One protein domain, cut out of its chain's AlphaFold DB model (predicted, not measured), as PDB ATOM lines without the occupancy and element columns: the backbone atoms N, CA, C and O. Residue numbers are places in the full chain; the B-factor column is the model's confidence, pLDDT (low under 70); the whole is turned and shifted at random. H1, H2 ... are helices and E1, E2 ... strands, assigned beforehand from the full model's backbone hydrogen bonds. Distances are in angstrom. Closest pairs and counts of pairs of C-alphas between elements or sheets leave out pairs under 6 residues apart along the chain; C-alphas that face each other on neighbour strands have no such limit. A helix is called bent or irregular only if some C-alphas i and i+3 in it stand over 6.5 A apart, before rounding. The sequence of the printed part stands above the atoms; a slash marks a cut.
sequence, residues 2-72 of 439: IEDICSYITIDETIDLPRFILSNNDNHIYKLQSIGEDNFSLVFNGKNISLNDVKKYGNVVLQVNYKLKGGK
ATOM      1  N   ILE A   2     138.080 179.265 189.201       35.16
ATOM      2  CA  ILE A   2     137.421 180.222 188.270       35.16
ATOM      3  C   ILE A   2     138.170 181.567 188.308       35.16
ATOM      4  O   ILE A   2     138.393 182.189 187.278       35.16
ATOM      5  N   GLU A   3     138.682 181.935 189.485       34.94
ATOM      6  CA  GLU A   3     139.524 183.122 189.681       34.94
ATOM      7  C   GLU A   3     140.870 183.079 188.940       34.94
ATOM      8  O   GLU A   3     141.379 184.133 188.589       34.94
ATOM      9  N   ASP A   4     141.416 181.897 188.626       40.81
ATOM     10  CA  ASP A   4     142.722 181.791 187.947       40.81
ATOM     11  C   ASP A   4     142.617 182.004 186.430       40.81
ATOM     12  O   ASP A   4     143.588 182.383 185.785       40.81
ATOM     13  N   ILE A   5     141.430 181.778 185.854       43.25
ATOM     14  CA  ILE A   5     141.142 182.147 184.462       43.25
ATOM     15  C   ILE A   5     140.757 183.630 184.406       43.25
ATOM     16  O   ILE A   5     141.191 184.336 183.502       43.25
ATOM     17  N   CYS A   6     140.000 184.127 185.391       41.00
ATOM     18  CA  CYS A   6     139.598 185.534 185.444       41.00
ATOM     19  C   CYS A   6     140.745 186.499 185.793       41.00
ATOM     20  O   CYS A   6     140.688 187.646 185.368       41.00
ATOM     21  N   SER A   7     141.792 186.073 186.508       41.09
ATOM     22  CA  SER A   7     142.943 186.938 186.826       41.09
ATOM     23  C   SER A   7     143.835 187.243 185.617       41.09
ATOM     24  O   SER A   7     144.553 188.241 185.630       41.09
ATOM     25  N   TYR A   8     143.748 186.435 184.555       44.62
ATOM     26  CA  TYR A   8     144.371 186.705 183.253       44.62
ATOM     27  C   TYR A   8     143.474 187.501 182.295       44.62
ATOM     28  O   TYR A   8     143.929 187.912 181.230       44.62
ATOM     29  N   ILE A   9     142.210 187.732 182.660       46.69
ATOM     30  CA  ILE A   9     141.256 188.506 181.867       46.69
ATOM     31  C   ILE A   9     141.183 189.898 182.494       46.69
ATOM     32  O   ILE A   9     140.248 190.246 183.213       46.69
ATOM     33  N   THR A  10     142.205 190.713 182.235       39.84
ATOM     34  CA  THR A  10     142.031 192.166 182.287       39.84
ATOM     35  C   THR A  10     140.932 192.527 181.291       39.84
ATOM     36  O   THR A  10     141.002 192.166 180.119       39.84
ATOM     37  N   ILE A  11     139.898 193.185 181.799       44.75
ATOM     38  CA  ILE A  11     138.536 193.296 181.254       44.75
ATOM     39  C   ILE A  11     138.416 194.081 179.921       44.75
ATOM     40  O   ILE A  11     137.309 194.252 179.429       44.75
ATOM     41  N   ASP A  12     139.506 194.468 179.252       43.56
ATOM     42  CA  ASP A  12     139.447 195.464 178.163       43.56
ATOM     43  C   ASP A  12     139.816 194.993 176.745       43.56
ATOM     44  O   ASP A  12     139.823 195.806 175.823       43.56
ATOM     45  N   GLU A  13     140.031 193.698 176.493       51.56
ATOM     46  CA  GLU A  13     140.172 193.206 175.112       51.56
ATOM     47  C   GLU A  13     139.192 192.069 174.821       51.56
ATOM     48  O   GLU A  13     139.156 191.045 175.502       51.56
ATOM     49  N   THR A  14     138.383 192.233 173.772       47.22
ATOM     50  CA  THR A  14     137.571 191.158 173.198       47.22
ATOM     51  C   THR A  14     138.500 190.047 172.711       47.22
ATOM     52  O   THR A  14     139.039 190.119 171.605       47.22
ATOM     53  N   ILE A  15     138.723 189.025 173.540       59.78
ATOM     54  CA  ILE A  15     139.507 187.849 173.160       59.78
ATOM     55  C   ILE A  15     138.691 187.068 172.127       59.78
ATOM     56  O   ILE A  15     137.804 186.287 172.470       59.78
ATOM     57  N   ASP A  16     138.985 187.292 170.849       62.94
ATOM     58  CA  ASP A  16     138.461 186.466 169.768       62.94
ATOM     59  C   ASP A  16     139.105 185.075 169.864       62.94
ATOM     60  O   ASP A  16     140.320 184.915 169.700       62.94
ATOM     61  N   LEU A  17     138.292 184.079 170.222       68.38
ATOM     62  CA  LEU A  17     138.679 182.676 170.321       68.38
ATOM     63  C   LEU A  17     138.340 181.988 168.993       68.38
ATOM     64  O   LEU A  17     137.190 181.586 168.779       68.38
ATOM     65  N   PRO A  18     139.315 181.836 168.079       72.94
ATOM     66  CA  PRO A  18     139.040 181.315 166.755       72.94
ATOM     67  C   PRO A  18     138.621 179.846 166.828       72.94
ATOM     68  O   PRO A  18     139.342 178.985 167.332       72.94
ATOM     69  N   ARG A  19     137.468 179.535 166.235       77.75
ATOM     70  CA  ARG A  19     136.998 178.151 166.061       77.75
ATOM     71  C   ARG A  19     137.898 177.341 165.122       77.75
ATOM     72  O   ARG A  19     137.985 176.119 165.253       77.75
ATOM     73  N   PHE A  20     138.550 178.015 164.178       81.50
ATOM     74  CA  PHE A  20     139.451 177.415 163.204       81.50
ATOM     75  C   PHE A  20     140.773 178.170 163.185       81.50
ATOM     76  O   PHE A  20     140.783 179.395 163.089       81.50
ATOM     77  N   ILE A  21     141.880 177.440 163.248       82.50
ATOM     78  CA  ILE A  21     143.231 178.000 163.171       82.50
ATOM     79  C   ILE A  21     143.976 177.382 161.995       82.50
ATOM     80  O   ILE A  21     143.758 176.224 161.641       82.50
ATOM     81  N   LEU A  22     144.888 178.147 161.406       80.44
ATOM     82  CA  LEU A  22     145.843 177.620 160.440       80.44
ATOM     83  C   LEU A  22     147.087 177.137 161.181       80.44
ATOM     84  O   LEU A  22     147.662 177.878 161.976       80.44
ATOM     85  N   SER A  23     147.524 175.920 160.871       76.44
ATOM     86  CA  SER A  23     148.725 175.292 161.438       76.44
ATOM     87  C   SER A  23     150.019 176.099 161.198       76.44
ATOM     88  O   SER A  23     150.973 175.990 161.961       76.44
ATOM     89  N   ASN A  24     150.033 176.979 160.192       75.69
ATOM     90  CA  ASN A  24     151.180 177.836 159.880       75.69
ATOM     91  C   ASN A  24     151.152 179.211 160.572       75.69
ATOM     92  O   ASN A  24     152.079 179.995 160.390       75.69
ATOM     93  N   ASN A  25     150.089 179.551 161.304       78.44
ATOM     94  CA  ASN A  25     149.956 180.875 161.906       78.44
ATOM     95  C   ASN A  25     150.437 180.853 163.363       78.44
ATOM     96  O   ASN A  25     149.669 180.552 164.281       78.44
ATOM     97  N   ASP A  26     151.715 181.186 163.562       76.44
ATOM     98  CA  ASP A  26     152.373 181.145 164.872       76.44
ATOM     99  C   ASP A  26     151.627 181.987 165.925       76.44
ATOM    100  O   ASP A  26     151.492 181.551 167.067       76.44
ATOM    101  N   ASN A  27     151.031 183.125 165.549       77.06
ATOM    102  CA  ASN A  27     150.308 183.998 166.484       77.06
ATOM    103  C   ASN A  27     149.102 183.308 167.144       77.06
ATOM    104  O   ASN A  27     148.840 183.518 168.328       77.06
ATOM    105  N   HIS A  28     148.363 182.473 166.407       75.56
ATOM    106  CA  HIS A  28     147.236 181.728 166.981       75.56
ATOM    107  C   HIS A  28     147.702 180.531 167.811       75.56
ATOM    108  O   HIS A  28     147.062 180.194 168.805       75.56
ATOM    109  N   ILE A  29     148.831 179.919 167.446       76.50
ATOM    110  CA  ILE A  29     149.415 178.801 168.193       76.50
ATOM    111  C   ILE A  29     149.938 179.284 169.551       76.50
ATOM    112  O   ILE A  29     149.634 178.661 170.568       76.50
ATOM    113  N   TYR A  30     150.630 180.427 169.596       77.75
ATOM    114  CA  TYR A  30     151.086 181.042 170.847       77.75
ATOM    115  C   TYR A  30     149.919 181.402 171.780       77.75
ATOM    116  O   TYR A  30     149.982 181.120 172.976       77.75
ATOM    117  N   LYS A  31     148.808 181.933 171.243       78.06
ATOM    118  CA  LYS A  31     147.588 182.206 172.031       78.06
ATOM    119  C   LYS A  31     146.955 180.940 172.624       78.06
ATOM    120  O   LYS A  31     146.377 180.983 173.708       78.06
ATOM    121  N   LEU A  32     147.052 179.800 171.942       76.50
ATOM    122  CA  LEU A  32     146.552 178.526 172.468       76.50
ATOM    123  C   LEU A  32     147.484 177.933 173.525       76.50
ATOM    124  O   LEU A  32     146.997 177.385 174.511       76.50
ATOM    125  N   GLN A  33     148.801 178.105 173.379       79.38
ATOM    126  CA  GLN A  33     149.771 177.723 174.411       79.38
ATOM    127  C   GLN A  33     149.488 178.423 175.749       79.38
ATOM    128  O   GLN A  33     149.585 177.785 176.794       79.38
ATOM    129  N   SER A  34     149.049 179.689 175.732       76.88
ATOM    130  CA  SER A  34     148.702 180.431 176.955       76.88
ATOM    131  C   SER A  34     147.422 179.964 177.665       76.88
ATOM    132  O   SER A  34     147.269 180.221 178.853       76.88
ATOM    133  N   ILE A  35     146.507 179.268 176.980       75.81
ATOM    134  CA  ILE A  35     145.217 178.821 177.554       75.81
ATOM    135  C   ILE A  35     145.362 177.482 178.312       75.81
ATOM    136  O   ILE A  35     144.504 177.135 179.126       75.81
ATOM    137  N   GLY A  36     146.462 176.748 178.094       74.31
ATOM    138  CA  GLY A  36     146.746 175.440 178.699       74.31
ATOM    139  C   GLY A  36     146.052 174.270 177.983       74.31
ATOM    140  O   GLY A  36     144.871 174.348 177.638       74.31
ATOM    141  N   GLU A  37     146.775 173.164 177.764       75.75
ATOM    142  CA  GLU A  37     146.330 172.029 176.924       75.75
ATOM    143  C   GLU A  37     145.065 171.317 177.440       75.75
ATOM    144  O   GLU A  37     144.288 170.760 176.661       75.75
ATOM    145  N   ASP A  38     144.803 171.382 178.746       76.50
ATOM    146  CA  ASP A  38     143.635 170.746 179.365       76.50
ATOM    147  C   ASP A  38     142.309 171.439 179.016       76.50
ATOM    148  O   ASP A  38     141.238 170.832 179.107       76.50
ATOM    149  N   ASN A  39     142.371 172.703 178.589       80.69
ATOM    150  CA  ASN A  39     141.203 173.547 178.354       80.69
ATOM    151  C   ASN A  39     140.724 173.521 176.893       80.69
ATOM    152  O   ASN A  39     139.683 174.096 176.575       80.69
ATOM    153  N   PHE A  40     141.426 172.837 175.985       84.81
ATOM    154  CA  PHE A  40     140.998 172.698 174.592       84.81
ATOM    155  C   PHE A  40     141.383 171.341 173.980       84.81
ATOM    156  O   PHE A  40     141.998 170.473 174.599       84.81
ATOM    157  N   SER A  41     140.902 171.092 172.766       85.94
ATOM    158  CA  SER A  41     141.286 169.957 171.927       85.94
ATOM    159  C   SER A  41     141.341 170.406 170.478       85.94
ATOM    160  O   SER A  41     140.447 171.117 170.017       85.94
ATOM    161  N   LEU A  42     142.394 169.998 169.776       86.81
ATOM    162  CA  LEU A  42     142.587 170.291 168.363       86.81
ATOM    163  C   LEU A  42     142.165 169.082 167.542       86.81
ATOM    164  O   LEU A  42     142.622 167.971 167.804       86.81
ATOM    165  N   VAL A  43     141.308 169.306 166.552       87.62
ATOM    166  CA  VAL A  43     140.797 168.258 165.671       87.62
ATOM    167  C   VAL A  43     141.168 168.567 164.228       87.62
ATOM    168  O   VAL A  43     140.868 169.642 163.713       87.62
ATOM    169  N   PHE A  44     141.763 167.584 163.560       85.94
ATOM    170  CA  PHE A  44     141.980 167.581 162.116       85.94
ATOM    171  C   PHE A  44     141.426 166.290 161.533       85.94
ATOM    172  O   PHE A  44     141.775 165.205 162.000       85.94
ATOM    173  N   ASN A  45     140.548 166.389 160.532       82.31
ATOM    174  CA  ASN A  45     139.921 165.228 159.886       82.31
ATOM    175  C   ASN A  45     139.363 164.193 160.891       82.31
ATOM    176  O   ASN A  45     139.497 162.986 160.702       82.31
ATOM    177  N   GLY A  46     138.780 164.667 162.000       81.31
ATOM    178  CA  GLY A  46     138.199 163.821 163.049       81.31
ATOM    179  C   GLY A  46     139.195 163.183 164.029       81.31
ATOM    180  O   GLY A  46     138.762 162.466 164.928       81.31
ATOM    181  N   LYS A  47     140.503 163.442 163.906       83.75
ATOM    182  CA  LYS A  47     141.533 162.972 164.849       83.75
ATOM    183  C   LYS A  47     141.979 164.089 165.790       83.75
ATOM    184  O   LYS A  47     142.184 165.217 165.349       83.75
ATOM    185  N   ASN A  48     142.163 163.752 167.068       85.12
ATOM    186  CA  ASN A  48     142.739 164.663 168.055       85.12
ATOM    187  C   ASN A  48     144.251 164.776 167.851       85.12
ATOM    188  O   ASN A  48     144.941 163.761 167.759       85.12
ATOM    189  N   ILE A  49     144.749 166.006 167.806       84.88
ATOM    190  CA  ILE A  49     146.164 166.329 167.613       84.88
ATOM    191  C   ILE A  49     146.677 167.082 168.846       84.88
ATOM    192  O   ILE A  49     145.968 167.918 169.408       84.88
ATOM    193  N   SER A  50     147.909 166.782 169.268       83.25
ATOM    194  CA  SER A  50     148.606 167.550 170.305       83.25
ATOM    195  C   SER A  50     149.172 168.846 169.725       83.25
ATOM    196  O   SER A  50     149.592 168.895 168.570       83.25
ATOM    197  N   LEU A  51     149.230 169.898 170.540       78.88
ATOM    198  CA  LEU A  51     149.713 171.220 170.142       78.88
ATOM    199  C   LEU A  51     151.140 171.186 169.559       78.88
ATOM    200  O   LEU A  51     151.440 171.914 168.617       78.88
ATOM    201  N   ASN A  52     151.987 170.277 170.050       78.75
ATOM    202  CA  ASN A  52     153.363 170.095 169.573       78.75
ATOM    203  C   ASN A  52     153.447 169.473 168.170       78.75
ATOM    204  O   ASN A  52     154.418 169.692 167.445       78.75
ATOM    205  N   ASP A  53     152.426 168.718 167.766       79.94
ATOM    206  CA  ASP A  53     152.390 168.039 166.472       79.94
ATOM    207  C   ASP A  53     151.757 168.892 165.373       79.94
ATOM    208  O   ASP A  53     151.880 168.545 164.202       79.94
ATOM    209  N   VAL A  54     151.133 170.025 165.718       77.56
ATOM    210  CA  VAL A  54     150.478 170.939 164.769       77.56
ATOM    211  C   VAL A  54     151.415 171.310 163.620       77.56
ATOM    212  O   VAL A  54     151.062 171.108 162.462       77.56
ATOM    213  N   LYS A  55     152.659 171.701 163.932       73.94
ATOM    214  CA  LYS A  55     153.663 172.124 162.939       73.94
ATOM    215  C   LYS A  55     154.049 171.031 161.933       73.94
ATOM    216  O   LYS A  55     154.584 171.346 160.874       73.94
ATOM    217  N   LYS A  56     153.769 169.753 162.223       77.44
ATOM    218  CA  LYS A  56     154.063 168.626 161.321       77.44
ATOM    219  C   LYS A  56     153.061 168.510 160.171       77.44
ATOM    220  O   LYS A  56     153.385 167.900 159.158       77.44
ATOM    221  N   TYR A  57     151.864 169.082 160.310       73.06
ATOM    222  CA  TYR A  57     150.779 168.928 159.336       73.06
ATOM    223  C   TYR A  57     150.789 169.985 158.218       73.06
ATOM    224  O   TYR A  57     149.936 169.935 157.336       73.06
ATOM    225  N   GLY A  58     151.764 170.901 158.185       72.94
ATOM    226  CA  GLY A  58     151.880 171.912 157.124       72.94
ATOM    227  C   GLY A  58     150.722 172.920 157.128       72.94
ATOM    228  O   GLY A  58     150.147 173.197 158.178       72.94
ATOM    229  N   ASN A  59     150.364 173.478 155.960       79.50
ATOM    230  CA  ASN A  59     149.326 174.514 155.851       79.50
ATOM    231  C   ASN A  59     147.907 173.924 155.886       79.50
ATOM    232  O   ASN A  59     147.245 173.776 154.859       79.50
ATOM    233  N   VAL A  60     147.462 173.549 157.080       83.00
ATOM    234  CA  VAL A  60     146.197 172.852 157.307       83.00
ATOM    235  C   VAL A  60     145.313 173.629 158.279       83.00
ATOM    236  O   VAL A  60     145.802 174.244 159.228       83.00
ATOM    237  N   VAL A  61     143.998 173.588 158.043       82.94
ATOM    238  CA  VAL A  61     142.982 174.153 158.939       82.94
ATOM    239  C   VAL A  61     142.681 173.155 160.055       82.94
ATOM    240  O   VAL A  61     142.248 172.031 159.800       82.94
ATOM    241  N   LEU A  62     142.889 173.576 161.298       84.69
ATOM    242  CA  LEU A  62     142.581 172.813 162.500       84.69
ATOM    243  C   LEU A  62     141.340 173.394 163.171       84.69
ATOM    244  O   LEU A  62     141.200 174.610 163.287       84.69
ATOM    245  N   GLN A  63     140.458 172.526 163.652       88.00
ATOM    246  CA  GLN A  63     139.317 172.927 164.464       88.00
ATOM    247  C   GLN A  63     139.707 172.933 165.943       88.00
ATOM    248  O   GLN A  63     140.217 171.937 166.458       88.00
ATOM    249  N   VAL A  64     139.413 174.031 166.637       86.50
ATOM    250  CA  VAL A  64     139.633 174.170 168.079       86.50
ATOM    251  C   VAL A  64     138.315 173.943 168.811       86.50
ATOM    252  O   VAL A  64     137.337 174.661 168.608       86.50
ATOM    253  N   ASN A  65     138.282 172.932 169.677       86.31
ATOM    254  CA  ASN A  65     137.152 172.645 170.552       86.31
ATOM    255  C   ASN A  65     137.551 172.945 171.999       86.31
ATOM    256  O   ASN A  65     138.319 172.195 172.607       86.31
ATOM    257  N   TYR A  66     137.017 174.031 172.550       84.94
ATOM    258  CA  TYR A  66     137.254 174.434 173.933       84.94
ATOM    259  C   TYR A  66     136.496 173.519 174.900       84.94
ATOM    260  O   TYR A  66     135.298 173.260 174.745       84.94
ATOM    261  N   LYS A  67     137.208 173.002 175.900       78.62
ATOM    262  CA  LYS A  67     136.671 172.137 176.946       78.62
ATOM    263  C   LYS A  67     136.270 173.008 178.126       78.62
ATOM    264  O   LYS A  67     137.104 173.626 178.776       78.62
ATOM    265  N   LEU A  68     134.982 173.023 178.433       72.75
ATOM    266  CA  LEU A  68     134.487 173.615 179.670       72.75
ATOM    267  C   LEU A  68     134.555 172.558 180.777       72.75
ATOM    268  O   LEU A  68     134.077 171.441 180.582       72.75
ATOM    269  N   LYS A  69     135.070 172.913 181.962       67.50
ATOM    270  CA  LYS A  69     135.085 172.043 183.161       67.50
ATOM    271  C   LYS A  69     133.686 171.829 183.788       67.50
ATOM    272  O   LYS A  69     133.566 171.508 184.964       67.50
ATOM    273  N   GLY A  70     132.618 172.003 183.007       62.81
ATOM    274  CA  GLY A  70     131.225 171.852 183.426       62.81
ATOM    275  C   GLY A  70     130.677 170.468 183.082       62.81
ATOM    276  O   GLY A  70     130.609 170.080 181.915       62.81
ATOM    277  N   GLY A  71     130.280 169.715 184.110       65.06
ATOM    278  CA  GLY A  71     129.805 168.339 183.999       65.06
ATOM    279  C   GLY A  71     128.537 168.192 183.156       65.06
ATOM    280  O   GLY A  71     127.425 168.387 183.637       65.06
ATOM    281  N   LYS A  72     128.685 167.688 181.927       63.28
ATOM    282  CA  LYS A  72     127.589 167.149 181.097       63.28
ATOM    283  C   LYS A  72     127.051 165.799 181.623       63.28
ATOM    284  O   LYS A  72     126.651 164.942 180.842       63.28
TER     285      LYS A  72
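Overview. This is residues 2 to 72 of the 439 residues of the protein "Replication stress response regulator SDE2" of Parastrongyloides trichosuri (UniProt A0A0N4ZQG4). What is the main picture? A small twisted sheet of four short strands, E1, E4, E2 and E3, has H3 packed over one face and H2 grazing it near E1, while an arm, residues 7 to 19, holds H1 away from this body; its residues 9 to 14 stick out. How is it made up? The 71 printed residues have three named helices and four named strands, in the order H1, E1, H2, E2, E3, H3, E4; the class is mixed, and the sheet, in the order E1, E4, E2, E3, is antiparallel throughout. How compact is it? It is only just compact, close to loose, with a radius of gyration of the C-alphas of 13.0 A and spans of 36 by 30 by 17 A.

Along the chain. Where does the first half run? H1, residues 2 to 6, begins with C-alpha 2 at (137.421, 180.222, 188.270). E1 is residues 20 to 22, and H2, residues 26 to 33, is 10.5 A long. What follows? E2, residues 40 to 44, is 13.5 A long, E3 is residues 47 to 49, and H3, residues 51 to 57, is 11.1 A long. E4, residues 61 to 66, is 16.1 A long and ends with C-alpha 66 at (137.254, 174.434, 173.933).

Arrangement. How do the strands pair? E1 and E4 are antiparallel at 137 degrees, with N 62 and O 21 2.8 A apart; E4 and E2 at 152 degrees, with N 43 and O 63 2.8 A apart; the hairpin E2 and E3 at 124 degrees, with N 49 and O 42 2.9 A apart. Which units do they form? E1, H2, E2 and E3, H3, E4 are split strand-helix-strand units, in each of which a helix joins two strands of the sheet that are not neighbours, with E4 between E1 and E2 and E2 between E3 and E4, and both crossovers are right-handed. Where are the helices? H3 is on the sheet at a height of 8.3 A, only just over E2, with 3 of its 7 C-alphas falling on it, and runs along the strands at 14 degrees to E2 on the local plane; the closest C-alphas, of Leu 42 and Leu 51, are 7.4 A apart. H2 only grazes the sheet with residues 27 to 32, and H1 is not on it. How are their backbones? Every O i to N i+4 pair is within hydrogen-bond range in H1 and H2, but 0 of 3 in H3, where 3 of 4 O i to N i+3 pairs are; H3 is only just irregular, with C-alphas 52 and 55 6.9 A apart.

Size, cuts and confidence. How large is it? The two C-alphas farthest apart, of Glu 3 and Gly 58, are 36.6 A apart. Is anything cut or long? The printed part has no cut, and the link from H1 to E1, 13 residues, is long. Where is confidence low? The pLDDT is under 70 in residues 2 to 17 and 69 to 72, and the mean of the printed part of this model is 71.5.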